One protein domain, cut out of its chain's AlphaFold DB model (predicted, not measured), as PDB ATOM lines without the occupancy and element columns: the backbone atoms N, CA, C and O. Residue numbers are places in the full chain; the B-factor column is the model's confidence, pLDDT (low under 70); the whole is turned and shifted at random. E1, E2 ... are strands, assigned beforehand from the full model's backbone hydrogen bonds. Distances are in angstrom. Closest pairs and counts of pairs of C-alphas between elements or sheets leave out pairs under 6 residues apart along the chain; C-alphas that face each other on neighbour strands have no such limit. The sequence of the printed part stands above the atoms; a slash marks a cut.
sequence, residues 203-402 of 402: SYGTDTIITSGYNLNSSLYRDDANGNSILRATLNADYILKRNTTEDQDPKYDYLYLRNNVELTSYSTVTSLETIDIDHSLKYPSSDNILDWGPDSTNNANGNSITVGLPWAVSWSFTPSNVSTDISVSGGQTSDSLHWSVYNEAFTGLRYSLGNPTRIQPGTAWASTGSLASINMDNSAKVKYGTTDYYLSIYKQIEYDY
ATOM      1  N   SER A 203       7.727 -45.847  15.548       35.00
ATOM      2  CA  SER A 203       8.821 -44.978  15.991       35.00
ATOM      3  C   SER A 203       8.687 -43.758  15.084       35.00
ATOM      4  O   SER A 203       8.803 -43.917  13.876       35.00
ATOM      5  N   TYR A 204       8.228 -42.590  15.529       40.72
ATOM      6  CA  TYR A 204       8.916 -41.671  16.431       40.72
ATOM      7  C   TYR A 204       7.930 -40.679  17.095       40.72
ATOM      8  O   TYR A 204       6.858 -40.412  16.553       40.72
ATOM      9  N   GLY A 205       8.341 -40.135  18.252       50.62
ATOM     10  CA  GLY A 205       7.643 -39.124  19.065       50.62
ATOM     11  C   GLY A 205       6.895 -39.712  20.272       50.62
ATOM     12  O   GLY A 205       6.045 -40.578  20.111       50.62
ATOM     13  N   THR A 206       7.185 -39.226  21.483       55.19
ATOM     14  CA  THR A 206       6.430 -39.484  22.734       55.19
ATOM     15  C   THR A 206       5.075 -38.762  22.783       55.19
ATOM     16  O   THR A 206       4.462 -38.655  23.841       55.19
ATOM     17  N   ASP A 207       4.635 -38.230  21.648       73.06
ATOM     18  CA  ASP A 207       3.468 -37.370  21.521       73.06
ATOM     19  C   ASP A 207       2.166 -38.152  21.714       73.06
ATOM     20  O   ASP A 207       1.977 -39.249  21.176       73.06
ATOM     21  N   THR A 208       1.254 -37.566  22.483       78.69
ATOM     22  CA  THR A 208       0.006 -38.199  22.910       78.69
ATOM     23  C   THR A 208      -1.000 -38.235  21.760       78.69
ATOM     24  O   THR A 208      -1.256 -37.210  21.126       78.69
ATOM     25  N   ILE A 209      -1.611 -39.397  21.508       84.56
ATOM     26  CA  ILE A 209      -2.784 -39.501  20.626       84.56
ATOM     27  C   ILE A 209      -3.978 -38.894  21.362       84.56
ATOM     28  O   ILE A 209      -4.328 -39.357  22.445       84.56
ATOM     29  N   ILE A 210      -4.585 -37.870  20.767       83.50
ATOM     30  CA  ILE A 210      -5.784 -37.217  21.301       83.50
ATOM     31  C   ILE A 210      -7.031 -37.976  20.861       83.50
ATOM     32  O   ILE A 210      -7.863 -38.365  21.674       83.50
ATOM     33  N   THR A 211      -7.159 -38.178  19.552       85.81
ATOM     34  CA  THR A 211      -8.287 -38.877  18.945       85.81
ATOM     35  C   THR A 211      -7.847 -39.517  17.638       85.81
ATOM     36  O   THR A 211      -6.868 -39.102  17.011       85.81
ATOM     37  N   SER A 212      -8.562 -40.550  17.224       85.56
ATOM     38  CA  SER A 212      -8.307 -41.270  15.985       85.56
ATOM     39  C   SER A 212      -9.605 -41.846  15.455       85.56
ATOM     40  O   SER A 212     -10.446 -42.284  16.240       85.56
ATOM     41  N   GLY A 213      -9.739 -41.888  14.138       83.50
ATOM     42  CA  GLY A 213     -10.819 -42.587  13.459       83.50
ATOM     43  C   GLY A 213     -10.229 -43.543  12.443       83.50
ATOM     44  O   GLY A 213      -9.281 -43.196  11.743       83.50
ATOM     45  N   TYR A 214     -10.791 -44.742  12.390       84.38
ATOM     46  CA  TYR A 214     -10.350 -45.802  11.493       84.38
ATOM     47  C   TYR A 214     -11.540 -46.330  10.702       84.38
ATOM     48  O   TYR A 214     -12.676 -46.258  11.177       84.38
ATOM     49  N   ASN A 215     -11.270 -46.916   9.538       79.56
ATOM     50  CA  ASN A 215     -12.272 -47.525   8.664       79.56
ATOM     51  C   ASN A 215     -13.371 -46.534   8.242       79.56
ATOM     52  O   ASN A 215     -14.561 -46.865   8.280       79.56
ATOM     53  N   LEU A 216     -12.977 -45.306   7.884       90.19
ATOM     54  CA  LEU A 216     -13.865 -44.384   7.181       90.19
ATOM     55  C   LEU A 216     -13.839 -44.759   5.705       90.19
ATOM     56  O   LEU A 216     -12.806 -44.620   5.054       90.19
ATOM     57  N   ASN A 217     -14.961 -45.223   5.171       91.88
ATOM     58  CA  ASN A 217     -14.995 -45.805   3.836       91.88
ATOM     59  C   ASN A 217     -15.974 -45.062   2.922       91.88
ATOM     60  O   ASN A 217     -16.989 -44.506   3.344       91.88
ATOM     61  N   SER A 218     -15.674 -45.070   1.631       94.25
ATOM     62  CA  SER A 218     -16.582 -44.662   0.570       94.25
ATOM     63  C   SER A 218     -16.456 -45.651  -0.577       94.25
ATOM     64  O   SER A 218     -15.393 -45.780  -1.184       94.25
ATOM     65  N   SER A 219     -17.538 -46.354  -0.881       93.81
ATOM     66  CA  SER A 219     -17.533 -47.504  -1.780       93.81
ATOM     67  C   SER A 219     -18.473 -47.290  -2.959       93.81
ATOM     68  O   SER A 219     -19.613 -46.846  -2.808       93.81
ATOM     69  N   LEU A 220     -17.999 -47.627  -4.159       93.00
ATOM     70  CA  LEU A 220     -18.760 -47.551  -5.401       93.00
ATOM     71  C   LEU A 220     -19.183 -48.952  -5.817       93.00
ATOM     72  O   LEU A 220     -18.350 -49.780  -6.183       93.00
ATOM     73  N   TYR A 221     -20.488 -49.167  -5.877       92.06
ATOM     74  CA  TYR A 221     -21.107 -50.370  -6.399       92.06
ATOM     75  C   TYR A 221     -21.801 -50.079  -7.724       92.06
ATOM     76  O   TYR A 221     -22.575 -49.125  -7.857       92.06
ATOM     77  N   ARG A 222     -21.561 -50.939  -8.718       90.12
ATOM     78  CA  ARG A 222     -22.266 -50.883 -10.002       90.12
ATOM     79  C   ARG A 222     -22.764 -52.236 -10.438       90.12
ATOM     80  O   ARG A 222     -22.015 -53.213 -10.406       90.12
ATOM     81  N   ASP A 223     -23.998 -52.245 -10.922       88.19
ATOM     82  CA  ASP A 223     -24.561 -53.444 -11.514       88.19
ATOM     83  C   ASP A 223     -23.779 -53.841 -12.781       88.19
ATOM     84  O   ASP A 223     -23.406 -52.993 -13.602       88.19
ATOM     85  N   ASP A 224     -23.517 -55.136 -12.936       84.00
ATOM     86  CA  ASP A 224     -23.088 -55.716 -14.207       84.00
ATOM     87  C   ASP A 224     -24.241 -55.741 -15.231       84.00
ATOM     88  O   ASP A 224     -25.366 -55.303 -14.970       84.00
ATOM     89  N   ALA A 225     -23.970 -56.274 -16.424       83.62
ATOM     90  CA  ALA A 225     -24.982 -56.419 -17.473       83.62
ATOM     91  C   ALA A 225     -26.160 -57.336 -17.077       83.62
ATOM     92  O   ALA A 225     -27.199 -57.305 -17.733       83.62
ATOM     93  N   ASN A 226     -26.011 -58.135 -16.016       82.94
ATOM     94  CA  ASN A 226     -27.027 -59.046 -15.500       82.94
ATOM     95  C   ASN A 226     -27.809 -58.446 -14.313       82.94
ATOM     96  O   ASN A 226     -28.699 -59.106 -13.779       82.94
ATOM     97  N   GLY A 227     -27.513 -57.204 -13.910       82.94
ATOM     98  CA  GLY A 227     -28.182 -56.524 -12.798       82.94
ATOM     99  C   GLY A 227     -27.598 -56.835 -11.417       82.94
ATOM    100  O   GLY A 227     -28.205 -56.466 -10.407       82.94
ATOM    101  N   ASN A 228     -26.443 -57.500 -11.348       82.56
ATOM    102  CA  ASN A 228     -25.802 -57.854 -10.086       82.56
ATOM    103  C   ASN A 228     -24.867 -56.747  -9.623       82.56
ATOM    104  O   ASN A 228     -23.973 -56.351 -10.366       82.56
ATOM    105  N   SER A 229     -25.041 -56.287  -8.386       87.25
ATOM    106  CA  SER A 229     -24.249 -55.199  -7.814       87.25
ATOM    107  C   SER A 229     -22.836 -55.668  -7.463       87.25
ATOM    108  O   SER A 229     -22.672 -56.564  -6.635       87.25
ATOM    109  N   ILE A 230     -21.825 -55.062  -8.091       85.88
ATOM    110  CA  ILE A 230     -20.409 -55.413  -7.925       85.88
ATOM    111  C   ILE A 230     -19.643 -54.210  -7.375       85.88
ATOM    112  O   ILE A 230     -19.807 -53.094  -7.877       85.88
ATOM    113  N   LEU A 231     -18.783 -54.446  -6.383       88.00
ATOM    114  CA  LEU A 231     -17.848 -53.452  -5.861       88.00
ATOM    115  C   LEU A 231     -16.832 -53.058  -6.944       88.00
ATOM    116  O   LEU A 231     -16.169 -53.911  -7.536       88.00
ATOM    117  N   ARG A 232     -16.731 -51.762  -7.240       88.94
ATOM    118  CA  ARG A 232     -15.864 -51.214  -8.297       88.94
ATOM    119  C   ARG A 232     -14.701 -50.412  -7.754       88.94
ATOM    120  O   ARG A 232     -13.631 -50.474  -8.342       88.94
ATOM    121  N   ALA A 233     -14.895 -49.685  -6.664       90.69
ATOM    122  CA  ALA A 233     -13.830 -48.938  -6.016       90.69
ATOM    123  C   ALA A 233     -14.170 -48.703  -4.545       90.69
ATOM    124  O   ALA A 233     -15.345 -48.596  -4.199       90.69
ATOM    125  N   THR A 234     -13.141 -48.600  -3.717       91.62
ATOM    126  CA  THR A 234     -13.210 -48.219  -2.307       91.62
ATOM    127  C   THR A 234     -12.178 -47.136  -2.057       91.62
ATOM    128  O   THR A 234     -10.996 -47.324  -2.351       91.62
ATOM    129  N   LEU A 235     -12.623 -46.014  -1.518       92.75
ATOM    130  CA  LEU A 235     -11.777 -45.028  -0.873       92.75
ATOM    131  C   LEU A 235     -11.858 -45.305   0.623       92.75
ATOM    132  O   LEU A 235     -12.957 -45.325   1.168       92.75
ATOM    133  N   ASN A 236     -10.720 -45.518   1.262       92.31
ATOM    134  CA  ASN A 236     -10.614 -45.709   2.700       92.31
ATOM    135  C   ASN A 236      -9.762 -44.580   3.272       92.31
ATOM    136  O   ASN A 236      -8.771 -44.176   2.655       92.31
ATOM    137  N   ALA A 237     -10.143 -44.081   4.441       91.81
ATOM    138  CA  ALA A 237      -9.381 -43.097   5.179       91.81
ATOM    139  C   ALA A 237      -9.303 -43.454   6.666       91.81
ATOM    140  O   ALA A 237     -10.300 -43.817   7.291       91.81
ATOM    141  N   ASP A 238      -8.117 -43.267   7.232       91.56
ATOM    142  CA  ASP A 238      -7.868 -43.328   8.666       91.56
ATOM    143  C   ASP A 238      -7.179 -42.042   9.100       91.56
ATOM    144  O   ASP A 238      -6.361 -41.486   8.366       91.56
ATOM    145  N   TYR A 239      -7.439 -41.588  10.317       90.44
ATOM    146  CA  TYR A 239      -6.783 -40.409  10.851       90.44
ATOM    147  C   TYR A 239      -6.337 -40.594  12.291       90.44
ATOM    148  O   TYR A 239      -6.962 -41.292  13.091       90.44
ATOM    149  N   ILE A 240      -5.255 -39.903  12.635       89.12
ATOM    150  CA  ILE A 240      -4.742 -39.814  13.996       89.12
ATOM    151  C   ILE A 240      -4.412 -38.348  14.267       89.12
ATOM    152  O   ILE A 240      -3.530 -37.776  13.620       89.12
ATOM    153  N   LEU A 241      -5.109 -37.758  15.237       88.31
ATOM    154  CA  LEU A 241      -4.789 -36.452  15.799       88.31
ATOM    155  C   LEU A 241      -3.876 -36.646  17.010       88.31
ATOM    156  O   LEU A 241      -4.205 -37.386  17.944       88.31
ATOM    157  N   LYS A 242      -2.737 -35.960  17.011       87.81
ATOM    158  CA  LYS A 242      -1.775 -35.981  18.113       87.81
ATOM    159  C   LYS A 242      -1.535 -34.585  18.669       87.81
ATOM    160  O   LYS A 242      -1.584 -33.603  17.928       87.81
ATOM    161  N   ARG A 243      -1.209 -34.533  19.962       85.12
ATOM    162  CA  ARG A 243      -0.632 -33.360  20.628       85.12
ATOM    163  C   ARG A 243       0.879 -33.507  20.654       85.12
ATOM    164  O   ARG A 243       1.380 -34.482  21.218       85.12
ATOM    165  N   ASN A 244       1.595 -32.546  20.084       83.31
ATOM    166  CA  ASN A 244       3.038 -32.464  20.251       83.31
ATOM    167  C   ASN A 244       3.347 -32.001  21.679       83.31
ATOM    168  O   ASN A 244       2.990 -30.890  22.060       83.31
ATOM    169  N   THR A 245       3.984 -32.867  22.468       71.56
ATOM    170  CA  THR A 245       4.327 -32.584  23.874       71.56
ATOM    171  C   THR A 245       5.808 -32.264  24.061       71.56
ATOM    172  O   THR A 245       6.235 -31.870  25.148       71.56
ATOM    173  N   THR A 246       6.611 -32.428  23.008       64.44
ATOM    174  CA  THR A 246       8.076 -32.356  23.070       64.44
ATOM    175  C   THR A 246       8.581 -30.906  23.179       64.44
ATOM    176  O   THR A 246       9.665 -30.678  23.711       64.44
ATOM    177  N   GLU A 247       7.759 -29.927  22.785       53.97
ATOM    178  CA  GLU A 247       8.020 -28.475  22.886       53.97
ATOM    179  C   GLU A 247       6.965 -27.732  23.742       53.97
ATOM    180  O   GLU A 247       6.884 -26.504  23.739       53.97
ATOM    181  N   ASP A 248       6.148 -28.468  24.502       58.16
ATOM    182  CA  ASP A 248       4.948 -27.963  25.184       58.16
ATOM    183  C   ASP A 248       5.277 -27.265  26.520       58.16
ATOM    184  O   ASP A 248       5.001 -27.737  27.625       58.16
ATOM    185  N   GLN A 249       5.994 -26.146  26.410       58.22
ATOM    186  CA  GLN A 249       6.235 -25.173  27.484       58.22
ATOM    187  C   GLN A 249       5.397 -23.902  27.288       58.22
ATOM    188  O   GLN A 249       5.500 -22.978  28.099       58.22
ATOM    189  N   ASP A 250       4.623 -23.816  26.204       71.81
ATOM    190  CA  ASP A 250       3.833 -22.636  25.884       71.81
ATOM    191  C   ASP A 250       2.514 -22.669  26.672       71.81
ATOM    192  O   ASP A 250       1.642 -23.483  26.388       71.81
ATOM    193  N   PRO A 251       2.314 -21.782  27.666       73.00
ATOM    194  CA  PRO A 251       1.087 -21.776  28.458       73.00
ATOM    195  C   PRO A 251      -0.141 -21.304  27.664       73.00
ATOM    196  O   PRO A 251      -1.230 -21.230  28.235       73.00
ATOM    197  N   LYS A 252       0.035 -20.884  26.404       77.69
ATOM    198  CA  LYS A 252      -1.008 -20.280  25.576       77.69
ATOM    199  C   LYS A 252      -1.525 -21.204  24.472       77.69
ATOM    200  O   LYS A 252      -2.646 -20.970  24.023       77.69
ATOM    201  N   TYR A 253      -0.748 -22.187  24.022       79.50
ATOM    202  CA  TYR A 253      -1.117 -23.007  22.870       79.50
ATOM    203  C   TYR A 253      -0.945 -24.493  23.136       79.50
ATOM    204  O   TYR A 253       0.095 -24.913  23.631       79.50
ATOM    205  N   ASP A 254      -1.907 -25.273  22.653       80.62
ATOM    206  CA  ASP A 254      -1.720 -26.699  22.419       80.62
ATOM    207  C   ASP A 254      -1.305 -26.918  20.958       80.62
ATOM    208  O   ASP A 254      -1.955 -26.444  20.021       80.62
ATOM    209  N   TYR A 255      -0.201 -27.634  20.754       84.38
ATOM    210  CA  TYR A 255       0.346 -27.905  19.426       84.38
ATOM    211  C   TYR A 255      -0.188 -29.226  18.885       84.38
ATOM    212  O   TYR A 255       0.046 -30.289  19.462       84.38
ATOM    213  N   LEU A 256      -0.896 -29.166  17.762       87.12
ATOM    214  CA  LEU A 256      -1.639 -30.280  17.191       87.12
ATOM    215  C   LEU A 256      -1.119 -30.636  15.808       87.12
ATOM    216  O   LEU A 256      -0.701 -29.772  15.034       87.12
ATOM    217  N   TYR A 257      -1.178 -31.922  15.478       88.81
ATOM    218  CA  TYR A 257      -0.972 -32.379  14.113       88.81
ATOM    219  C   TYR A 257      -1.833 -33.591  13.772       88.81
ATOM    220  O   TYR A 257      -2.022 -34.513  14.570       88.81
ATOM    221  N   LEU A 258      -2.338 -33.574  12.544       89.50
ATOM    222  CA  LEU A 258      -3.145 -34.615  11.937       89.50
ATOM    223  C   LEU A 258      -2.280 -35.422  10.971       89.50
ATOM    224  O   LEU A 258      -1.699 -34.868  10.034       89.50
ATOM    225  N   ARG A 259      -2.262 -36.740  11.159       89.50
ATOM    226  CA  ARG A 259      -1.857 -37.690  10.122       89.50
ATOM    227  C   ARG A 259      -3.114 -38.313   9.536       89.50
ATOM    228  O   ARG A 259      -3.896 -38.902  10.277       89.50
ATOM    229  N   ASN A 260      -3.277 -38.202   8.227       91.88
ATOM    230  CA  ASN A 260      -4.394 -38.770   7.489       91.88
ATOM    231  C   ASN A 260      -3.836 -39.800   6.501       91.88
ATOM    232  O   ASN A 260      -2.935 -39.484   5.736       91.88
ATOM    233  N   ASN A 261      -4.314 -41.037   6.564       91.44
ATOM    234  CA  ASN A 261      -3.945 -42.122   5.665       91.44
ATOM    235  C   ASN A 261      -5.100 -42.338   4.702       91.44
ATOM    236  O   ASN A 261      -6.207 -42.602   5.151       91.44
ATOM    237  N   VAL A 262      -4.837 -42.277   3.403       91.38
ATOM    238  CA  VAL A 262      -5.864 -42.446   2.376       91.38
ATOM    239  C   VAL A 262      -5.441 -43.550   1.425       91.38
ATOM    240  O   VAL A 262      -4.320 -43.546   0.910       91.38
ATOM    241  N   GLU A 263      -6.343 -44.495   1.188       90.38
ATOM    242  CA  GLU A 263      -6.167 -45.582   0.235       90.38
ATOM    243  C   GLU A 263      -7.313 -45.590  -0.775       90.38
ATOM    244  O   GLU A 263      -8.476 -45.726  -0.409       90.38
ATOM    245  N   LEU A 264      -6.978 -45.502  -2.060       89.69
ATOM    246  CA  LEU A 264      -7.899 -45.820  -3.142       89.69
ATOM    247  C   LEU A 264      -7.571 -47.209  -3.680       89.69
ATOM    248  O   LEU A 264      -6.475 -47.441  -4.201       89.69
ATOM    249  N   THR A 265      -8.553 -48.098  -3.614       87.62
ATOM    250  CA  THR A 265      -8.495 -49.422  -4.226       87.62
ATOM    251  C   THR A 265      -9.584 -49.531  -5.283       87.62
ATOM    252  O   THR A 265     -10.771 -49.395  -5.000       87.62
ATOM    253  N   SER A 266      -9.176 -49.799  -6.516       85.69
ATOM    254  CA  SER A 266     -10.063 -50.053  -7.648       85.69
ATOM    255  C   SER A 266     -10.134 -51.546  -7.947       85.69
ATOM    256  O   SER A 266      -9.155 -52.281  -7.848       85.69
ATOM    257  N   TYR A 267     -11.295 -52.020  -8.369       82.00
ATOM    258  CA  TYR A 267     -11.520 -53.415  -8.737       82.00
ATOM    259  C   TYR A 267     -11.758 -53.518 -10.247       82.00
ATOM    260  O   TYR A 267     -11.973 -52.517 -10.935       82.00
ATOM    261  N   SER A 268     -11.651 -54.734 -10.797       66.12
ATOM    262  CA  SER A 268     -11.689 -54.952 -12.253       66.12
ATOM    263  C   SER A 268     -12.864 -54.212 -12.915       66.12
ATOM    264  O   SER A 268     -13.970 -54.221 -12.370       66.12
ATOM    265  N   THR A 269     -12.615 -53.602 -14.091       64.62
ATOM    266  CA  THR A 269     -13.503 -52.755 -14.938       64.62
ATOM    267  C   THR A 269     -13.577 -51.242 -14.654       64.62
ATOM    268  O   THR A 269     -14.243 -50.534 -15.410       64.62
ATOM    269  N   VAL A 270     -12.841 -50.703 -13.674       61.53
ATOM    270  CA  VAL A 270     -12.589 -49.246 -13.608       61.53
ATOM    271  C   VAL A 270     -11.609 -48.861 -14.723       61.53
ATOM    272  O   VAL A 270     -10.494 -49.374 -14.804       61.53
ATOM    273  N   THR A 271     -12.045 -48.002 -15.642       54.62
ATOM    274  CA  THR A 271     -11.290 -47.592 -16.828       54.62
ATOM    275  C   THR A 271     -10.706 -46.192 -16.642       54.62
ATOM    276  O   THR A 271     -11.361 -45.184 -16.883       54.62
ATOM    277  N   SER A 272      -9.420 -46.173 -16.305       62.34
ATOM    278  CA  SER A 272      -8.396 -45.273 -16.854       62.34
ATOM    279  C   SER A 272      -8.226 -43.835 -16.351       62.34
ATOM    280  O   SER A 272      -7.338 -43.178 -16.884       62.34
ATOM    281  N   LEU A 273      -8.957 -43.319 -15.360       59.69
ATOM    282  CA  LEU A 273      -8.556 -42.065 -14.696       59.69
ATOM    283  C   LEU A 273      -8.938 -42.092 -13.225       59.69
ATOM    284  O   LEU A 273     -10.122 -42.144 -12.892       59.69
ATOM    285  N   GLU A 274      -7.916 -42.029 -12.383       74.19
ATOM    286  CA  GLU A 274      -8.053 -41.969 -10.939       74.19
ATOM    287  C   GLU A 274      -7.356 -40.702 -10.458       74.19
ATOM    288  O   GLU A 274      -6.242 -40.386 -10.875       74.19
ATOM    289  N   THR A 275      -8.053 -39.921  -9.649       86.94
ATOM    290  CA  THR A 275      -7.472 -38.779  -8.942       86.94
ATOM    291  C   THR A 275      -7.918 -38.902  -7.504       86.94
ATOM    292  O   THR A 275      -9.090 -39.201  -7.282       86.94
ATOM    293  N   ILE A 276      -6.998 -38.723  -6.565       90.50
ATOM    294  CA  ILE A 276      -7.331 -38.581  -5.149       90.50
ATOM    295  C   ILE A 276      -7.079 -37.125  -4.796       90.50
ATOM    296  O   ILE A 276      -5.971 -36.631  -4.993       90.50
ATOM    297  N   ASP A 277      -8.105 -36.459  -4.301       92.75
ATOM    298  CA  ASP A 277      -8.070 -35.070  -3.873       92.75
ATOM    299  C   ASP A 277      -8.357 -35.046  -2.368       92.75
ATOM    300  O   ASP A 277      -9.360 -35.605  -1.918       92.75
ATOM    301  N   ILE A 278      -7.455 -34.460  -1.583       92.81
ATOM    302  CA  ILE A 278      -7.558 -34.382  -0.123       92.81
ATOM    303  C   ILE A 278      -7.463 -32.934   0.310       92.81
ATOM    304  O   ILE A 278      -6.449 -32.281   0.068       92.81
ATOM    305  N   ASP A 279      -8.472 -32.482   1.033       91.50
ATOM    306  CA  ASP A 279      -8.527 -31.167   1.641       91.50
ATOM    307  C   ASP A 279      -8.501 -31.289   3.162       91.50
ATOM    308  O   ASP A 279      -9.280 -32.026   3.769       91.50
ATOM    309  N   HIS A 280      -7.610 -30.526   3.785       90.69
ATOM    310  CA  HIS A 280      -7.634 -30.249   5.212       90.69
ATOM    311  C   HIS A 280      -7.900 -28.760   5.399       90.69
ATOM    312  O   HIS A 280      -7.175 -27.946   4.824       90.69
ATOM    313  N   SER A 281      -8.889 -28.391   6.208       86.75
ATOM    314  CA  SER A 281      -9.157 -26.985   6.524       86.75
ATOM    315  C   SER A 281      -9.515 -26.772   7.986       86.75
ATOM    316  O   SER A 281     -10.191 -27.596   8.600       86.75
ATOM    317  N   LEU A 282      -9.054 -25.667   8.568       81.94
ATOM    318  CA  LEU A 282      -9.482 -25.274   9.908       81.94
ATOM    319  C   LEU A 282     -10.829 -24.553   9.816       81.94
ATOM    320  O   LEU A 282     -11.077 -23.774   8.897       81.94
ATOM    321  N   LYS A 283     -11.712 -24.829  10.777       72.12
ATOM    322  CA  LYS A 283     -13.077 -24.287  10.795       72.12
ATOM    323  C   LYS A 283     -13.131 -22.804  11.188       72.12
ATOM    324  O   LYS A 283     -14.055 -22.104  10.785       72.12
ATOM    325  N   TYR A 284     -12.152 -22.320  11.957       63.16
ATOM    326  CA  TYR A 284     -12.164 -20.974  12.532       63.16
ATOM    327  C   TYR A 284     -10.846 -20.231  12.267       63.16
ATOM    328  O   TYR A 284      -9.859 -20.509  12.947       63.16
ATOM    329  N   PRO A 285     -10.824 -19.233  11.368       53.09
ATOM    330  CA  PRO A 285      -9.632 -18.415  11.126       53.09
ATOM    331  C   PRO A 285      -9.190 -17.525  12.309       53.09
ATOM    332  O   PRO A 285      -8.231 -16.768  12.178       53.09
ATOM    333  N   SER A 286      -9.889 -17.528  13.457       51.00
ATOM    334  CA  SER A 286      -9.731 -16.485  14.488       51.00
ATOM    335  C   SER A 286      -9.265 -16.930  15.881       51.00
ATOM    336  O   SER A 286      -8.811 -16.065  16.633       51.00
ATOM    337  N   SER A 287      -9.328 -18.217  16.251       57.06
ATOM    338  CA  SER A 287      -8.824 -18.695  17.557       57.06
ATOM    339  C   SER A 287      -7.520 -19.478  17.459       57.06
ATOM    340  O   SER A 287      -6.689 -19.408  18.363       57.06
ATOM    341  N   ASP A 288      -7.305 -20.216  16.380       66.50
ATOM    342  CA  ASP A 288      -6.127 -21.064  16.258       66.50
ATOM    343  C   ASP A 288      -5.040 -20.331  15.475       66.50
ATOM    344  O   ASP A 288      -5.283 -19.723  14.435       66.50
ATOM    345  N   ASN A 289      -3.818 -20.366  16.001       65.62
ATOM    346  CA  ASN A 289      -2.665 -19.857  15.290       65.62
ATOM    347  C   ASN A 289      -2.056 -20.969  14.469       65.62
ATOM    348  O   ASN A 289      -1.567 -21.977  14.980       65.62
ATOM    349  N   ILE A 290      -1.951 -20.722  13.182       66.56
ATOM    350  CA  ILE A 290      -1.193 -21.613  12.339       66.56
ATOM    351  C   ILE A 290       0.279 -21.265  12.422       66.56
ATOM    352  O   ILE A 290       0.677 -20.116  12.239       66.56
ATOM    353  N   LEU A 291       1.084 -22.302  12.642       63.06
ATOM    354  CA  LEU A 291       2.531 -22.188  12.620       63.06
ATOM    355  C   LEU A 291       3.156 -22.813  11.364       63.06
ATOM    356  O   LEU A 291       4.173 -22.285  10.927       63.06
ATOM    357  N   ASP A 292       2.538 -23.826  10.733       65.31
ATOM    358  CA  ASP A 292       2.919 -24.345   9.401       65.31
ATOM    359  C   ASP A 292       1.943 -25.412   8.868       65.31
ATOM    360  O   ASP A 292       1.294 -26.097   9.658       65.31
ATOM    361  N   TRP A 293       1.906 -25.608   7.544       70.12
ATOM    362  CA  TRP A 293       1.051 -26.591   6.867       70.12
ATOM    363  C   TRP A 293       1.772 -27.324   5.736       70.12
ATOM    364  O   TRP A 293       2.325 -26.702   4.833       70.12
ATOM    365  N   GLY A 294       1.587 -28.641   5.676       62.44
ATOM    366  CA  GLY A 294       1.854 -29.421   4.471       62.44
ATOM    367  C   GLY A 294       3.291 -29.922   4.328       62.44
ATOM    368  O   GLY A 294       3.978 -30.053   5.326       62.44
ATOM    369  N   PRO A 295       3.709 -30.354   3.125       54.84
ATOM    370  CA  PRO A 295       5.013 -30.975   2.904       54.84
ATOM    371  C   PRO A 295       6.140 -29.942   2.826       54.84
ATOM    372  O   PRO A 295       5.915 -28.809   2.404       54.84
ATOM    373  N   ASP A 296       7.371 -30.374   3.116       57.38
ATOM    374  CA  ASP A 296       8.591 -29.560   3.034       57.38
ATOM    375  C   ASP A 296       8.871 -29.102   1.584       57.38
ATOM    376  O   ASP A 296       9.716 -29.645   0.869       57.38
ATOM    377  N   SER A 297       8.189 -28.050   1.130       51.75
ATOM    378  CA  SER A 297       8.504 -27.233  -0.054       51.75
ATOM    379  C   SER A 297       8.537 -27.916  -1.439       51.75
ATOM    380  O   SER A 297       8.925 -27.281  -2.425       51.75
ATOM    381  N   THR A 298       8.116 -29.176  -1.585       51.03
ATOM    382  CA  THR A 298       8.108 -29.855  -2.894       51.03
ATOM    383  C   THR A 298       6.820 -29.581  -3.674       51.03
ATOM    384  O   THR A 298       5.814 -30.253  -3.475       51.03
ATOM    385  N   ASN A 299       6.871 -28.644  -4.626       49.94
ATOM    386  CA  ASN A 299       5.753 -28.319  -5.534       49.94
ATOM    387  C   ASN A 299       5.408 -29.414  -6.566       49.94
ATOM    388  O   ASN A 299       4.503 -29.223  -7.371       49.94
ATOM    389  N   ASN A 300       6.127 -30.536  -6.578       53.16
ATOM    390  CA  ASN A 300       5.742 -31.758  -7.277       53.16
ATOM    391  C   ASN A 300       6.633 -32.894  -6.758       53.16
ATOM    392  O   ASN A 300       7.847 -32.874  -6.988       53.16
ATOM    393  N   ALA A 301       6.070 -33.839  -6.008       57.00
ATOM    394  CA  ALA A 301       6.809 -35.013  -5.557       57.00
ATOM    395  C   ALA A 301       6.554 -36.159  -6.541       57.00
ATOM    396  O   ALA A 301       5.483 -36.755  -6.542       57.00
ATOM    397  N   ASN A 302       7.550 -36.450  -7.377       58.25
ATOM    398  CA  ASN A 302       7.550 -37.600  -8.272       58.25
ATOM    399  C   ASN A 302       8.617 -38.569  -7.753       58.25
ATOM    400  O   ASN A 302       9.815 -38.281  -7.839       58.25
ATOM    401  N   GLY A 303       8.213 -39.665  -7.108       58.56
ATOM    402  CA  GLY A 303       9.195 -40.638  -6.644       58.56
ATOM    403  C   GLY A 303       8.766 -41.616  -5.559       58.56
ATOM    404  O   GLY A 303       7.754 -41.481  -4.879       58.56
ATOM    405  N   ASN A 304       9.644 -42.602  -5.388       62.47
ATOM    406  CA  ASN A 304       9.531 -43.786  -4.534       62.47
ATOM    407  C   ASN A 304       9.432 -43.502  -3.018       62.47
ATOM    408  O   ASN A 304       9.432 -44.448  -2.240       62.47
ATOM    409  N   SER A 305       9.438 -42.244  -2.576       75.38
ATOM    410  CA  SER A 305       9.287 -41.835  -1.174       75.38
ATOM    411  C   SER A 305       9.007 -40.336  -1.125       75.38
ATOM    412  O   SER A 305       9.782 -39.544  -1.660       75.38
ATOM    413  N   ILE A 306       7.929 -39.952  -0.455       77.06
ATOM    414  CA  ILE A 306       7.459 -38.577  -0.299       77.06
ATOM    415  C   ILE A 306       7.522 -38.240   1.183       77.06
ATOM    416  O   ILE A 306       7.022 -39.005   2.004       77.06
ATOM    417  N   THR A 307       8.153 -37.119   1.523       79.69
ATOM    418  CA  THR A 307       8.280 -36.658   2.909       79.69
ATOM    419  C   THR A 307       7.249 -35.576   3.199       79.69
ATOM    420  O   THR A 307       7.167 -34.578   2.488       79.69
ATOM    421  N   VAL A 308       6.488 -35.775   4.269       81.19
ATOM    422  CA  VAL A 308       5.678 -34.750   4.924       81.19
ATOM    423  C   VAL A 308       6.512 -34.200   6.073       81.19
ATOM    424  O   VAL A 308       6.835 -34.938   7.004       81.19
ATOM    425  N   GLY A 309       6.905 -32.933   5.979       78.44
ATOM    426  CA  GLY A 309       7.631 -32.223   7.030       78.44
ATOM    427  C   GLY A 309       6.732 -31.153   7.625       78.44
ATOM    428  O   GLY A 309       6.219 -30.325   6.893       78.44
ATOM    429  N   LEU A 310       6.501 -31.221   8.930       79.62
ATOM    430  CA  LEU A 310       5.690 -30.296   9.718       79.62
ATOM    431  C   LEU A 310       6.587 -29.628  10.792       79.62
ATOM    432  O   LEU A 310       7.737 -30.037  10.996       79.62
ATOM    433  N   PRO A 311       6.092 -28.620  11.531       77.69
ATOM    434  CA  PRO A 311       6.838 -27.951  12.592       77.69
ATOM    435  C   PRO A 311       7.223 -28.867  13.734       77.69
ATOM    436  O   PRO A 311       6.767 -30.004  13.846       77.69
ATOM    437  N   TRP A 312       8.037 -28.317  14.639       78.75
ATOM    438  CA  TRP A 312       8.401 -28.975  15.897       78.75
ATOM    439  C   TRP A 312       9.024 -30.359  15.667       78.75
ATOM    440  O   TRP A 312       8.793 -31.301  16.421       78.75
ATOM    441  N   ALA A 313       9.801 -30.468  14.580       76.50
ATOM    442  CA  ALA A 313      10.468 -31.685  14.128       76.50
ATOM    443  C   ALA A 313       9.524 -32.875  13.849       76.50
ATOM    444  O   ALA A 313       9.967 -34.026  13.835       76.50
ATOM    445  N   VAL A 314       8.240 -32.615  13.590       79.88
ATOM    446  CA  VAL A 314       7.289 -33.641  13.165       79.88
ATOM    447  C   VAL A 314       7.502 -33.906  11.682       79.88
ATOM    448  O   VAL A 314       7.356 -33.024  10.850       79.88
ATOM    449  N   SER A 315       7.839 -35.136  11.319       82.38
ATOM    450  CA  SER A 315       7.908 -35.524   9.912       82.38
ATOM    451  C   SER A 315       7.669 -37.014   9.747       82.38
ATOM    452  O   SER A 315       7.895 -37.809  10.663       82.38
ATOM    453  N   TRP A 316       7.207 -37.399   8.566       83.88
ATOM    454  CA  TRP A 316       7.153 -38.791   8.144       83.88
ATOM    455  C   TRP A 316       7.347 -38.891   6.639       83.88
ATOM    456  O   TRP A 316       7.136 -37.933   5.900       83.88
ATOM    457  N   SER A 317       7.727 -40.075   6.176       81.69
ATOM    458  CA  SER A 317       7.787 -40.372   4.751       81.69
ATOM    459  C   SER A 317       6.868 -41.535   4.423       81.69
ATOM    460  O   SER A 317       6.749 -42.480   5.204       81.69
ATOM    461  N   PHE A 318       6.240 -41.480   3.255       80.12
ATOM    462  CA  PHE A 318       5.457 -42.576   2.704       80.12
ATOM    463  C   PHE A 318       5.861 -42.824   1.255       80.12
ATOM    464  O   PHE A 318       6.212 -41.908   0.517       80.12
ATOM    465  N   THR A 319       5.802 -44.079   0.832       77.44
ATOM    466  CA  THR A 319       6.002 -44.462  -0.564       77.44
ATOM    467  C   THR A 319       4.633 -44.728  -1.168       77.44
ATOM    468  O   THR A 319       3.969 -45.665  -0.715       77.44
ATOM    469  N   PRO A 320       4.191 -43.959  -2.180       72.12
ATOM    470  CA  PRO A 320       3.044 -44.369  -2.974       72.12
ATOM    471  C   PRO A 320       3.301 -45.771  -3.531       72.12
ATOM    472  O   PRO A 320       4.414 -46.072  -3.966       72.12
ATOM    473  N   SER A 321       2.289 -46.636  -3.553       67.69
ATOM    474  CA  SER A 321       2.432 -48.021  -4.032       67.69
ATOM    475  C   SER A 321       2.940 -48.131  -5.481       67.69
ATOM    476  O   SER A 321       3.307 -49.219  -5.921       67.69
ATOM    477  N   ASN A 322       2.942 -47.027  -6.238       65.69
ATOM    478  CA  ASN A 322       3.408 -46.953  -7.612       65.69
ATOM    479  C   ASN A 322       4.412 -45.808  -7.805       65.69
ATOM    480  O   ASN A 322       4.236 -44.701  -7.308       65.69
ATOM    481  N   VAL A 323       5.461 -46.091  -8.573       60.62
ATOM    482  CA  VAL A 323       6.621 -45.216  -8.793       60.62
ATOM    483  C   VAL A 323       6.346 -44.043  -9.742       60.62
ATOM    484  O   VAL A 323       7.211 -43.191  -9.903       60.62
ATOM    485  N   SER A 324       5.176 -44.005 -10.390       71.00
ATOM    486  CA  SER A 324       4.789 -42.964 -11.356       71.00
ATOM    487  C   SER A 324       3.721 -41.997 -10.833       71.00
ATOM    488  O   SER A 324       3.042 -41.358 -11.626       71.00
ATOM    489  N   THR A 325       3.484 -41.948  -9.524       77.00
ATOM    490  CA  THR A 325       2.496 -41.034  -8.945       77.00
ATOM    491  C   THR A 325       3.070 -39.619  -8.862       77.00
ATOM    492  O   THR A 325       4.139 -39.418  -8.288       77.00
ATOM    493  N   ASP A 326       2.331 -38.652  -9.399       82.38
ATOM    494  CA  ASP A 326       2.562 -37.224  -9.223       82.38
ATOM    495  C   ASP A 326       1.659 -36.699  -8.105       82.38
ATOM    496  O   ASP A 326       0.471 -37.032  -8.016       82.38
ATOM    497  N   ILE A 327       2.232 -35.859  -7.247       81.81
ATOM    498  CA  ILE A 327       1.505 -35.192  -6.170       81.81
ATOM    499  C   ILE A 327       1.687 -33.689  -6.322       81.81
ATOM    500  O   ILE A 327       2.789 -33.163  -6.154       81.81
ATOM    501  N   SER A 328       0.580 -33.008  -6.599       84.25
ATOM    502  CA  SER A 328       0.476 -31.556  -6.533       84.25
ATOM    503  C   SER A 328      -0.084 -31.160  -5.174       84.25
ATOM    504  O   SER A 328      -1.103 -31.695  -4.745       84.25
ATOM    505  N   VAL A 329       0.536 -30.181  -4.522       81.00
ATOM    506  CA  VAL A 329       0.046 -29.636  -3.252       81.00
ATOM    507  C   VAL A 329      -0.158 -28.135  -3.394       81.00
ATOM    508  O   VAL A 329       0.655 -27.442  -4.007       81.00
ATOM    509  N   SER A 330      -1.270 -27.637  -2.868       79.50
ATOM    510  CA  SER A 330      -1.642 -26.220  -2.898       79.50
ATOM    511  C   SER A 330      -2.353 -25.815  -1.607       79.50
ATOM    512  O   SER A 330      -2.778 -26.671  -0.840       79.50
ATOM    513  N   GLY A 331      -2.466 -24.511  -1.355       73.81
ATOM    514  CA  GLY A 331      -2.919 -23.960  -0.073       73.81
ATOM    515  C   GLY A 331      -1.796 -23.182   0.611       73.81
ATOM    516  O   GLY A 331      -0.723 -23.003   0.028       73.81
ATOM    517  N   GLY A 332      -2.030 -22.690   1.825       67.94
ATOM    518  CA  GLY A 332      -0.977 -22.020   2.598       67.94
ATOM    519  C   GLY A 332      -1.473 -20.903   3.501       67.94
ATOM    520  O   GLY A 332      -2.507 -20.316   3.201       67.94
ATOM    521  N   GLN A 333      -0.722 -20.658   4.590       68.19
ATOM    522  CA  GLN A 333      -0.792 -19.622   5.653       68.19
ATOM    523  C   GLN A 333      -2.112 -18.863   5.896       68.19
ATOM    524  O   GLN A 333      -2.610 -18.692   7.000       68.19
ATOM    525  N   THR A 334      -2.600 -18.271   4.825       67.62
ATOM    526  CA  THR A 334      -3.650 -17.268   4.776       67.62
ATOM    527  C   THR A 334      -5.034 -17.835   4.485       67.62
ATOM    528  O   THR A 334      -6.011 -17.112   4.645       67.62
ATOM    529  N   SER A 335      -5.126 -19.062   3.960       68.50
ATOM    530  CA  SER A 335      -6.392 -19.672   3.528       68.50
ATOM    531  C   SER A 335      -6.908 -20.764   4.463       68.50
ATOM    532  O   SER A 335      -7.887 -21.418   4.112       68.50
ATOM    533  N   ASP A 336      -6.218 -21.016   5.577       79.25
ATOM    534  CA  ASP A 336      -6.496 -22.070   6.566       79.25
ATOM    535  C   ASP A 336      -6.831 -23.427   5.962       79.25
ATOM    536  O   ASP A 336      -7.657 -24.181   6.471       79.25
ATOM    537  N   SER A 337      -6.188 -23.720   4.833       82.81
ATOM    538  CA  SER A 337      -6.487 -24.870   3.999       82.81
ATOM    539  C   SER A 337      -5.252 -25.382   3.276       82.81
ATOM    540  O   SER A 337      -4.376 -24.619   2.846       82.81
ATOM    541  N   LEU A 338      -5.217 -26.701   3.135       85.62
ATOM    542  CA  LEU A 338      -4.206 -27.456   2.423       85.62
ATOM    543  C   LEU A 338      -4.905 -28.489   1.542       85.62
ATOM    544  O   LEU A 338      -5.704 -29.281   2.033       85.62
ATOM    545  N   HIS A 339      -4.551 -28.492   0.265       88.38
ATOM    546  CA  HIS A 339      -5.104 -29.363  -0.757       88.38
ATOM    547  C   HIS A 339      -3.999 -30.207  -1.391       88.38
ATOM    548  O   HIS A 339      -3.024 -29.668  -1.925       88.38
ATOM    549  N   TRP A 340      -4.173 -31.524  -1.378       89.00
ATOM    550  CA  TRP A 340      -3.327 -32.490  -2.069       89.00
ATOM    551  C   TRP A 340      -4.109 -33.084  -3.232       89.00
ATOM    552  O   TRP A 340      -5.162 -33.675  -3.019       89.00
ATOM    553  N   SER A 341      -3.560 -33.001  -4.438       89.81
ATOM    554  CA  SER A 341      -4.089 -33.687  -5.613       89.81
ATOM    555  C   SER A 341      -3.077 -34.715  -6.091       89.81
ATOM    556  O   SER A 341      -1.932 -34.390  -6.423       89.81
ATOM    557  N   VAL A 342      -3.503 -35.972  -6.109       88.38
ATOM    558  CA  VAL A 342      -2.688 -37.133  -6.451       88.38
ATOM    559  C   VAL A 342      -3.204 -37.729  -7.745       88.38
ATOM    560  O   VAL A 342      -4.363 -38.136  -7.854       88.38
ATOM    561  N   TYR A 343      -2.329 -37.780  -8.740       86.75
ATOM    562  CA  TYR A 343      -2.637 -38.259 -10.080       86.75
ATOM    563  C   TYR A 343      -1.406 -38.936 -10.696       86.75
ATOM    564  O   TYR A 343      -0.357 -39.055 -10.075       86.75
ATOM    565  N   ASN A 344      -1.544 -39.453 -11.910       82.62
ATOM    566  CA  ASN A 344      -0.430 -39.998 -12.680       82.62
ATOM    567  C   ASN A 344      -0.384 -39.264 -14.018       82.62
ATOM    568  O   ASN A 344      -1.379 -39.291 -14.752       82.62
ATOM    569  N   GLU A 345       0.721 -38.591 -14.327       79.69
ATOM    570  CA  GLU A 345       0.907 -37.821 -15.554       79.69
ATOM    571  C   GLU A 345       2.202 -38.239 -16.269       79.69
ATOM    572  O   GLU A 345       3.308 -38.179 -15.739       79.69
ATOM    573  N   ALA A 346       2.094 -38.668 -17.530       73.81
ATOM    574  CA  ALA A 346       3.287 -38.887 -18.342       73.81
ATOM    575  C   ALA A 346       3.934 -37.550 -18.720       73.81
ATOM    576  O   ALA A 346       3.258 -36.533 -18.843       73.81
ATOM    577  N   PHE A 347       5.222 -37.586 -19.076       70.12
ATOM    578  CA  PHE A 347       5.988 -36.423 -19.553       70.12
ATOM    579  C   PHE A 347       5.305 -35.621 -20.686       70.12
ATOM    580  O   PHE A 347       5.593 -34.445 -20.885       70.12
ATOM    581  N   THR A 348       4.388 -36.237 -21.437       75.19
ATOM    582  CA  THR A 348       3.592 -35.586 -22.490       75.19
ATOM    583  C   THR A 348       2.374 -34.804 -21.974       75.19
ATOM    584  O   THR A 348       1.597 -34.318 -22.792       75.19
ATOM    585  N   GLY A 349       2.161 -34.725 -20.658       74.62
ATOM    586  CA  GLY A 349       0.982 -34.119 -20.026       74.62
ATOM    587  C   GLY A 349      -0.284 -34.985 -20.087       74.62
ATOM    588  O   GLY A 349      -1.403 -34.498 -19.937       74.62
ATOM    589  N   LEU A 350      -0.138 -36.276 -20.406       76.62
ATOM    590  CA  LEU A 350      -1.265 -37.206 -20.490       76.62
ATOM    591  C   LEU A 350      -1.492 -37.846 -19.123       76.62
ATOM    592  O   LEU A 350      -0.563 -38.421 -18.564       76.62
ATOM    593  N   ARG A 351      -2.725 -37.774 -18.610       77.50
ATOM    594  CA  ARG A 351      -3.105 -38.397 -17.336       77.50
ATOM    595  C   ARG A 351      -3.523 -39.856 -17.518       77.50
ATOM    596  O   ARG A 351      -4.227 -40.179 -18.478       77.50
ATOM    597  N   TYR A 352      -3.126 -40.708 -16.579       76.62
ATOM    598  CA  TYR A 352      -3.419 -42.145 -16.555       76.62
ATOM    599  C   TYR A 352      -3.990 -42.568 -15.197       76.62
ATOM    600  O   TYR A 352      -4.042 -41.774 -14.259       76.62
ATOM    601  N   SER A 353      -4.425 -43.828 -15.090       77.69
ATOM    602  CA  SER A 353      -4.790 -44.421 -13.801       77.69
ATOM    603  C   SER A 353      -3.635 -44.354 -12.811       77.69
ATOM    604  O   SER A 353      -2.459 -44.492 -13.177       77.69
ATOM    605  N   LEU A 354      -3.999 -44.191 -11.545       79.69
ATOM    606  CA  LEU A 354      -3.081 -44.387 -10.444       79.69
ATOM    607  C   LEU A 354      -2.696 -45.875 -10.369       79.69
ATOM    608  O   LEU A 354      -3.298 -46.745 -11.004       79.69
ATOM    609  N   GLY A 355      -1.631 -46.181  -9.628       76.19
ATOM    610  CA  GLY A 355      -1.390 -47.575  -9.263       76.19
ATOM    611  C   GLY A 355      -2.524 -48.097  -8.392       76.19
ATOM    612  O   GLY A 355      -3.175 -47.332  -7.692       76.19
ATOM    613  N   ASN A 356      -2.757 -49.402  -8.399       79.44
ATOM    614  CA  ASN A 356      -3.814 -49.984  -7.587       79.44
ATOM    615  C   ASN A 356      -3.242 -51.067  -6.657       79.44
ATOM    616  O   ASN A 356      -2.643 -52.015  -7.176       79.44
ATOM    617  N   PRO A 357      -3.416 -50.962  -5.327       83.75
ATOM    618  CA  PRO A 357      -4.012 -49.832  -4.598       83.75
ATOM    619  C   PRO A 357      -3.083 -48.606  -4.568       83.75
ATOM    620  O   PRO A 357      -1.861 -48.768  -4.579       83.75
ATOM    621  N   THR A 358      -3.624 -47.388  -4.474       84.88
ATOM    622  CA  THR A 358      -2.835 -46.168  -4.203       84.88
ATOM    623  C   THR A 358      -3.005 -45.733  -2.762       84.88
ATOM    624  O   THR A 358      -4.121 -45.491  -2.322       84.88
ATOM    625  N   ARG A 359      -1.878 -45.588  -2.059       86.50
ATOM    626  CA  ARG A 359      -1.802 -45.163  -0.659       86.50
ATOM    627  C   ARG A 359      -1.020 -43.868  -0.535       86.50
ATOM    628  O   ARG A 359       0.072 -43.765  -1.095       86.50
ATOM    629  N   ILE A 360      -1.550 -42.927   0.233       86.62
ATOM    630  CA  ILE A 360      -0.919 -41.637   0.528       86.62
ATOM    631  C   ILE A 360      -1.177 -41.241   1.980       86.62
ATOM    632  O   ILE A 360      -2.154 -41.681   2.581       86.62
ATOM    633  N   GLN A 361      -0.275 -40.447   2.560       88.88
ATOM    634  CA  GLN A 361      -0.351 -40.069   3.975       88.88
ATOM    635  C   GLN A 361      -0.147 -38.558   4.177       88.88
ATOM    636  O   GLN A 361       0.906 -38.165   4.687       88.88
ATOM    637  N   PRO A 362      -1.083 -37.695   3.736       88.12
ATOM    638  CA  PRO A 362      -1.017 -36.251   3.977       88.12
ATOM    639  C   PRO A 362      -1.067 -35.892   5.472       88.12
ATOM    640  O   PRO A 362      -1.481 -36.682   6.327       88.12
ATOM    641  N   GLY A 363      -0.691 -34.654   5.791       87.31
ATOM    642  CA  GLY A 363      -0.788 -34.125   7.149       87.31
ATOM    643  C   GLY A 363      -0.865 -32.610   7.221       87.31
ATOM    644  O   GLY A 363      -0.499 -31.913   6.275       87.31
ATOM    645  N   THR A 364      -1.346 -32.130   8.367       88.25
ATOM    646  CA  THR A 364      -1.495 -30.705   8.702       88.25
ATOM    647  C   THR A 364      -1.182 -30.508  10.182       88.25
ATOM    648  O   THR A 364      -1.562 -31.347  10.997       88.25
ATOM    649  N   ALA A 365      -0.515 -29.410  10.539       86.38
ATOM    650  CA  ALA A 365      -0.250 -29.014  11.921       86.38
ATOM    651  C   ALA A 365      -0.818 -27.620  12.212       86.38
ATOM    652  O   ALA A 365      -0.964 -26.800  11.308       86.38
ATOM    653  N   TRP A 366      -1.158 -27.345  13.466       85.81
ATOM    654  CA  TRP A 366      -1.586 -26.020  13.915       85.81
ATOM    655  C   TRP A 366      -1.425 -25.883  15.431       85.81
ATOM    656  O   TRP A 366      -1.236 -26.871  16.137       85.81
ATOM    657  N   ALA A 367      -1.454 -24.654  15.937       82.81
ATOM    658  CA  ALA A 367      -1.427 -24.364  17.365       82.81
ATOM    659  C   ALA A 367      -2.773 -23.771  17.780       82.81
ATOM    660  O   ALA A 367      -3.202 -22.751  17.245       82.81
ATOM    661  N   SER A 368      -3.450 -24.383  18.738       80.56
ATOM    662  CA  SER A 368      -4.783 -23.955  19.154       80.56
ATOM    663  C   SER A 368      -4.721 -23.160  20.457       80.56
ATOM    664  O   SER A 368      -4.031 -23.567  21.388       80.56
ATOM    665  N   THR A 369      -5.399 -22.003  20.515       74.94
ATOM    666  CA  THR A 369      -5.501 -21.182  21.752       74.94
ATOM    667  C   THR A 369      -6.805 -21.377  22.517       74.94
ATOM    668  O   THR A 369      -7.004 -20.753  23.563       74.94
ATOM    669  N   GLY A 370      -7.731 -22.159  21.957       64.50
ATOM    670  CA  GLY A 370      -9.110 -22.244  22.423       64.50
ATOM    671  C   GLY A 370      -9.354 -23.331  23.465       64.50
ATOM    672  O   GLY A 370      -8.463 -24.084  23.830       64.50
ATOM    673  N   SER A 371     -10.612 -23.435  23.903       63.91
ATOM    674  CA  SER A 371     -11.153 -24.637  24.555       63.91
ATOM    675  C   SER A 371     -11.605 -25.693  23.537       63.91
ATOM    676  O   SER A 371     -12.139 -26.720  23.925       63.91
ATOM    677  N   LEU A 372     -11.399 -25.452  22.243       70.56
ATOM    678  CA  LEU A 372     -11.763 -26.366  21.174       70.56
ATOM    679  C   LEU A 372     -10.695 -26.316  20.084       70.56
ATOM    680  O   LEU A 372     -10.318 -25.227  19.651       70.56
ATOM    681  N   ALA A 373     -10.267 -27.480  19.613       76.69
ATOM    682  CA  ALA A 373      -9.533 -27.625  18.364       76.69
ATOM    683  C   ALA A 373     -10.403 -28.337  17.327       76.69
ATOM    684  O   ALA A 373     -11.040 -29.348  17.636       76.69
ATOM    685  N   SER A 374     -10.417 -27.829  16.091       82.19
ATOM    686  CA  SER A 374     -11.211 -28.421  15.015       82.19
ATOM    687  C   SER A 374     -10.508 -28.393  13.662       82.19
ATOM    688  O   SER A 374      -9.935 -27.377  13.268       82.19
ATOM    689  N   ILE A 375     -10.601 -29.507  12.936       86.12
ATOM    690  CA  ILE A 375     -10.133 -29.635  11.556       86.12
ATOM    691  C   ILE A 375     -11.158 -30.409  10.727       86.12
ATOM    692  O   ILE A 375     -11.658 -31.460  11.135       86.12
ATOM    693  N   ASN A 376     -11.459 -29.880   9.548       89.12
ATOM    694  CA  ASN A 376     -12.255 -30.537   8.529       89.12
ATOM    695  C   ASN A 376     -11.330 -31.321   7.601       89.12
ATOM    696  O   ASN A 376     -10.291 -30.820   7.167       89.12
ATOM    697  N   MET A 377     -11.737 -32.541   7.281       91.94
ATOM    698  CA  MET A 377     -11.089 -33.411   6.311       91.94
ATOM    699  C   MET A 377     -12.085 -33.773   5.218       91.94
ATOM    700  O   MET A 377     -13.156 -34.304   5.514       91.94
ATOM    701  N   ASP A 378     -11.722 -33.541   3.963       94.00
ATOM    702  CA  ASP A 378     -12.447 -34.042   2.796       94.00
ATOM    703  C   ASP A 378     -11.484 -34.885   1.964       94.00
ATOM    704  O   ASP A 378     -10.537 -34.370   1.377       94.00
ATOM    705  N   ASN A 379     -11.686 -36.198   1.963       94.62
ATOM    706  CA  ASN A 379     -10.959 -37.112   1.097       94.62
ATOM    707  C   ASN A 379     -11.897 -37.515  -0.025       94.62
ATOM    708  O   ASN A 379     -12.933 -38.133   0.225       94.62
ATOM    709  N   SER A 380     -11.524 -37.227  -1.260       94.56
ATOM    710  CA  SER A 380     -12.312 -37.599  -2.419       94.56
ATOM    711  C   SER A 380     -11.470 -38.327  -3.450       94.56
ATOM    712  O   SER A 380     -10.265 -38.125  -3.576       94.56
ATOM    713  N   ALA A 381     -12.113 -39.225  -4.181       92.06
ATOM    714  CA  ALA A 381     -11.493 -39.929  -5.278       92.06
ATOM    715  C   ALA A 381     -12.427 -39.948  -6.474       92.06
ATOM    716  O   ALA A 381     -13.573 -40.394  -6.398       92.06
ATOM    717  N   LYS A 382     -11.914 -39.497  -7.612       91.12
ATOM    718  CA  LYS A 382     -12.595 -39.629  -8.891       91.12
ATOM    719  C   LYS A 382     -12.161 -40.929  -9.544       91.12
ATOM    720  O   LYS A 382     -10.972 -41.112  -9.778       91.12
ATOM    721  N   VAL A 383     -13.116 -41.779  -9.902       88.75
ATOM    722  CA  VAL A 383     -12.890 -43.012 -10.666       88.75
ATOM    723  C   VAL A 383     -13.764 -43.016 -11.913       88.75
ATOM    724  O   VAL A 383     -14.920 -42.596 -11.882       88.75
ATOM    725  N   LYS A 384     -13.237 -43.508 -13.035       84.88
ATOM    726  CA  LYS A 384     -14.002 -43.623 -14.283       84.88
ATOM    727  C   LYS A 384     -14.425 -45.065 -14.539       84.88
ATOM    728  O   LYS A 384     -13.606 -45.977 -14.535       84.88
ATOM    729  N   TYR A 385     -15.704 -45.266 -14.845       79.69
ATOM    730  CA  TYR A 385     -16.243 -46.554 -15.281       79.69
ATOM    731  C   TYR A 385     -16.940 -46.389 -16.633       79.69
ATOM    732  O   TYR A 385     -17.956 -45.695 -16.750       79.69
ATOM    733  N   GLY A 386     -16.385 -47.017 -17.672       79.75
ATOM    734  CA  GLY A 386     -16.793 -46.756 -19.048       79.75
ATOM    735  C   GLY A 386     -16.505 -45.299 -19.416       79.75
ATOM    736  O   GLY A 386     -15.359 -44.858 -19.411       79.75
ATOM    737  N   THR A 387     -17.549 -44.534 -19.725       79.50
ATOM    738  CA  THR A 387     -17.442 -43.105 -20.065       79.50
ATOM    739  C   THR A 387     -17.855 -42.170 -18.930       79.50
ATOM    740  O   THR A 387     -17.817 -40.957 -19.120       79.50
ATOM    741  N   THR A 388     -18.275 -42.706 -17.785       84.12
ATOM    742  CA  THR A 388     -18.864 -41.926 -16.690       84.12
ATOM    743  C   THR A 388     -17.882 -41.797 -15.534       84.12
ATOM    744  O   THR A 388     -17.289 -42.791 -15.111       84.12
ATOM    745  N   ASP A 389     -17.741 -40.573 -15.029       86.62
ATOM    746  CA  ASP A 389     -16.964 -40.270 -13.832       86.62
ATOM    747  C   ASP A 389     -17.838 -40.446 -12.585       86.62
ATOM    748  O   ASP A 389     -18.990 -40.006 -12.548       86.62
ATOM    749  N   TYR A 390     -17.270 -41.082 -11.569       89.38
ATOM    750  CA  TYR A 390     -17.855 -41.284 -10.250       89.38
ATOM    751  C   TYR A 390     -16.929 -40.677  -9.204       89.38
ATOM    752  O   TYR A 390     -15.710 -40.705  -9.368       89.38
ATOM    753  N   TYR A 391     -17.513 -40.140  -8.137       90.69
ATOM    754  CA  TYR A 391     -16.784 -39.442  -7.084       90.69
ATOM    755  C   TYR A 391     -17.077 -40.112  -5.758       90.69
ATOM    756  O   TYR A 391     -18.181 -39.984  -5.245       90.69
ATOM    757  N   LEU A 392     -16.095 -40.819  -5.221       92.62
ATOM    758  CA  LEU A 392     -16.095 -41.283  -3.842       92.62
ATOM    759  C   LEU A 392     -15.678 -40.123  -2.947       92.62
ATOM    760  O   LEU A 392     -14.796 -39.354  -3.319       92.62
ATOM    761  N   SER A 393     -16.306 -39.991  -1.787       92.88
ATOM    762  CA  SER A 393     -15.978 -38.932  -0.835       92.88
ATOM    763  C   SER A 393     -16.185 -39.383   0.603       92.88
ATOM    764  O   SER A 393     -17.157 -40.081   0.922       92.88
ATOM    765  N   ILE A 394     -15.277 -38.941   1.460       93.69
ATOM    766  CA  ILE A 394     -15.260 -39.129   2.902       93.69
ATOM    767  C   ILE A 394     -15.036 -37.749   3.500       93.69
ATOM    768  O   ILE A 394     -13.941 -37.199   3.404       93.69
ATOM    769  N   TYR A 395     -16.071 -37.216   4.137       92.00
ATOM    770  CA  TYR A 395     -15.966 -35.988   4.903       92.00
ATOM    771  C   TYR A 395     -15.965 -36.321   6.392       92.00
ATOM    772  O   TYR A 395     -16.833 -37.063   6.856       92.00
ATOM    773  N   LYS A 396     -15.007 -35.769   7.137       89.19
ATOM    774  CA  LYS A 396     -14.943 -35.902   8.590       89.19
ATOM    775  C   LYS A 396     -14.564 -34.575   9.227       89.19
ATOM    776  O   LYS A 396     -13.534 -33.995   8.896       89.19
ATOM    777  N   GLN A 397     -15.371 -34.144  10.186       87.88
ATOM    778  CA  GLN A 397     -15.007 -33.071  11.098       87.88
ATOM    779  C   GLN A 397     -14.441 -33.701  12.370       87.88
ATOM    780  O   GLN A 397     -15.072 -34.563  12.990       87.88
ATOM    781  N   ILE A 398     -13.227 -33.305  12.730       85.62
ATOM    782  CA  ILE A 398     -12.575 -33.725  13.968       85.62
ATOM    783  C   ILE A 398     -12.684 -32.558  14.935       85.62
ATOM    784  O   ILE A 398     -12.213 -31.464  14.633       85.62
ATOM    785  N   GLU A 399     -13.302 -32.797  16.084       79.88
ATOM    786  CA  GLU A 399     -13.405 -31.837  17.179       79.88
ATOM    787  C   GLU A 399     -12.785 -32.437  18.437       79.88
ATOM    788  O   GLU A 399     -12.993 -33.613  18.747       79.88
ATOM    789  N   TYR A 400     -12.016 -31.622  19.151       72.94
ATOM    790  CA  TYR A 400     -11.460 -31.961  20.449       72.94
ATOM    791  C   TYR A 400     -11.691 -30.809  21.427       72.94
ATOM    792  O   TYR A 400     -11.162 -29.715  21.226       72.94
ATOM    793  N   ASP A 401     -12.500 -31.074  22.452       67.38
ATOM    794  CA  ASP A 401     -12.743 -30.204  23.610       67.38
ATOM    795  C   ASP A 401     -11.776 -30.625  24.735       67.38
ATOM    796  O   ASP A 401     -11.638 -31.828  24.991       67.38
ATOM    797  N   TYR A 402     -11.059 -29.663  25.329       63.12
ATOM    798  CA  TYR A 402      -9.895 -29.911  26.208       63.12
ATOM    799  C   TYR A 402     -10.228 -30.422  27.614       63.12
ATOM    800  O   TYR A 402     -11.247 -30.002  28.212       63.12
TER     801      TYR A 402
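What this domain is: This is residues 203 to 402 of the 402 residues of an uncharacterized protein of Paenibacillus timonensis (UniProt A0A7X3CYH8). Two twisted five-stranded sheets lie face to face as an elongated sandwich whose longer strands run lengthwise. One is the meander E1 E2 E3 with E9 and E10 in line along E3; the other runs E7 E8 E4 E11 E12, all antiparallel, and the small hairpin E5 E6 sits beside E9 and E10. The printed part has 200 residues, no named helix and twelve named strands, E1 to E12 along the chain; the class is all strand. The whole is compact, with a radius of gyration of the C-alphas of 18.0 A and spans of 63 by 37 by 32 A.

How they stand to each other: Begin with the branched sheet, where E1, residues 208 to 223, E2, residues 229 to 243, and E3, residues 254 to 266, form a meander, each strand the antiparallel neighbour of the one before. Within hydrogen-bond range you find N 218 and O 235, 2.8 A, in the hairpin E1 and E2, and N 236 and O 263, 2.8 A, in the hairpin E2 and E3. On the other side of E3 from E2 look for E10, residues 363 to 368, and E9, residues 358 to 360, both antiparallel to E3; N 256 and O 366 are 2.8 A apart, N 262 and O 360 2.9 A. The second sheet runs E7, residues 326 to 331, E8, residues 337 to 345, E4, residues 274 to 282, E11, residues 372 to 385, and E12, residues 388 to 401. Across its neighbour pairs, in that order, look at N 328 and O 341, 2.9 A; N 278 and O 340, 2.8 A; N 277 and O 380, 2.8 A; N 379 and O 394, 2.9 A. Between the sheets, the closest C-alphas of E1 and E12 are those of Ser 218 and Leu 392, 5.6 A apart. In the hairpin of E5, residues 306 to 309, and E6, residues 315 to 318, N 308 and O 316 are 2.8 A apart; the closest C-alphas of E6 and E9, Phe 318 and Ile 360, are 6.8 A apart.

Where its parts are: Find C-alpha 208 at (0.006, -38.199, 22.910); from there E1 runs 45.0 A to C-alpha 223. E2, 42.9 A long, bends by 54 degrees at residue 232; E3 is 39.0 A and E11 41.9 A long. E12 runs 42.4 A to C-alpha 401 at (-12.743, -30.204, 23.610).

The domain as a whole: The two C-alphas farthest apart, Asn 226 and Pro 251, are 64.1 A apart. The printed part has no cut; its long links are residues 283 to 305 and 346 to 357. The mean pLDDT of the printed part is 78.6, with 45 residues under 70, among them 284 to 292 and 294 to 304.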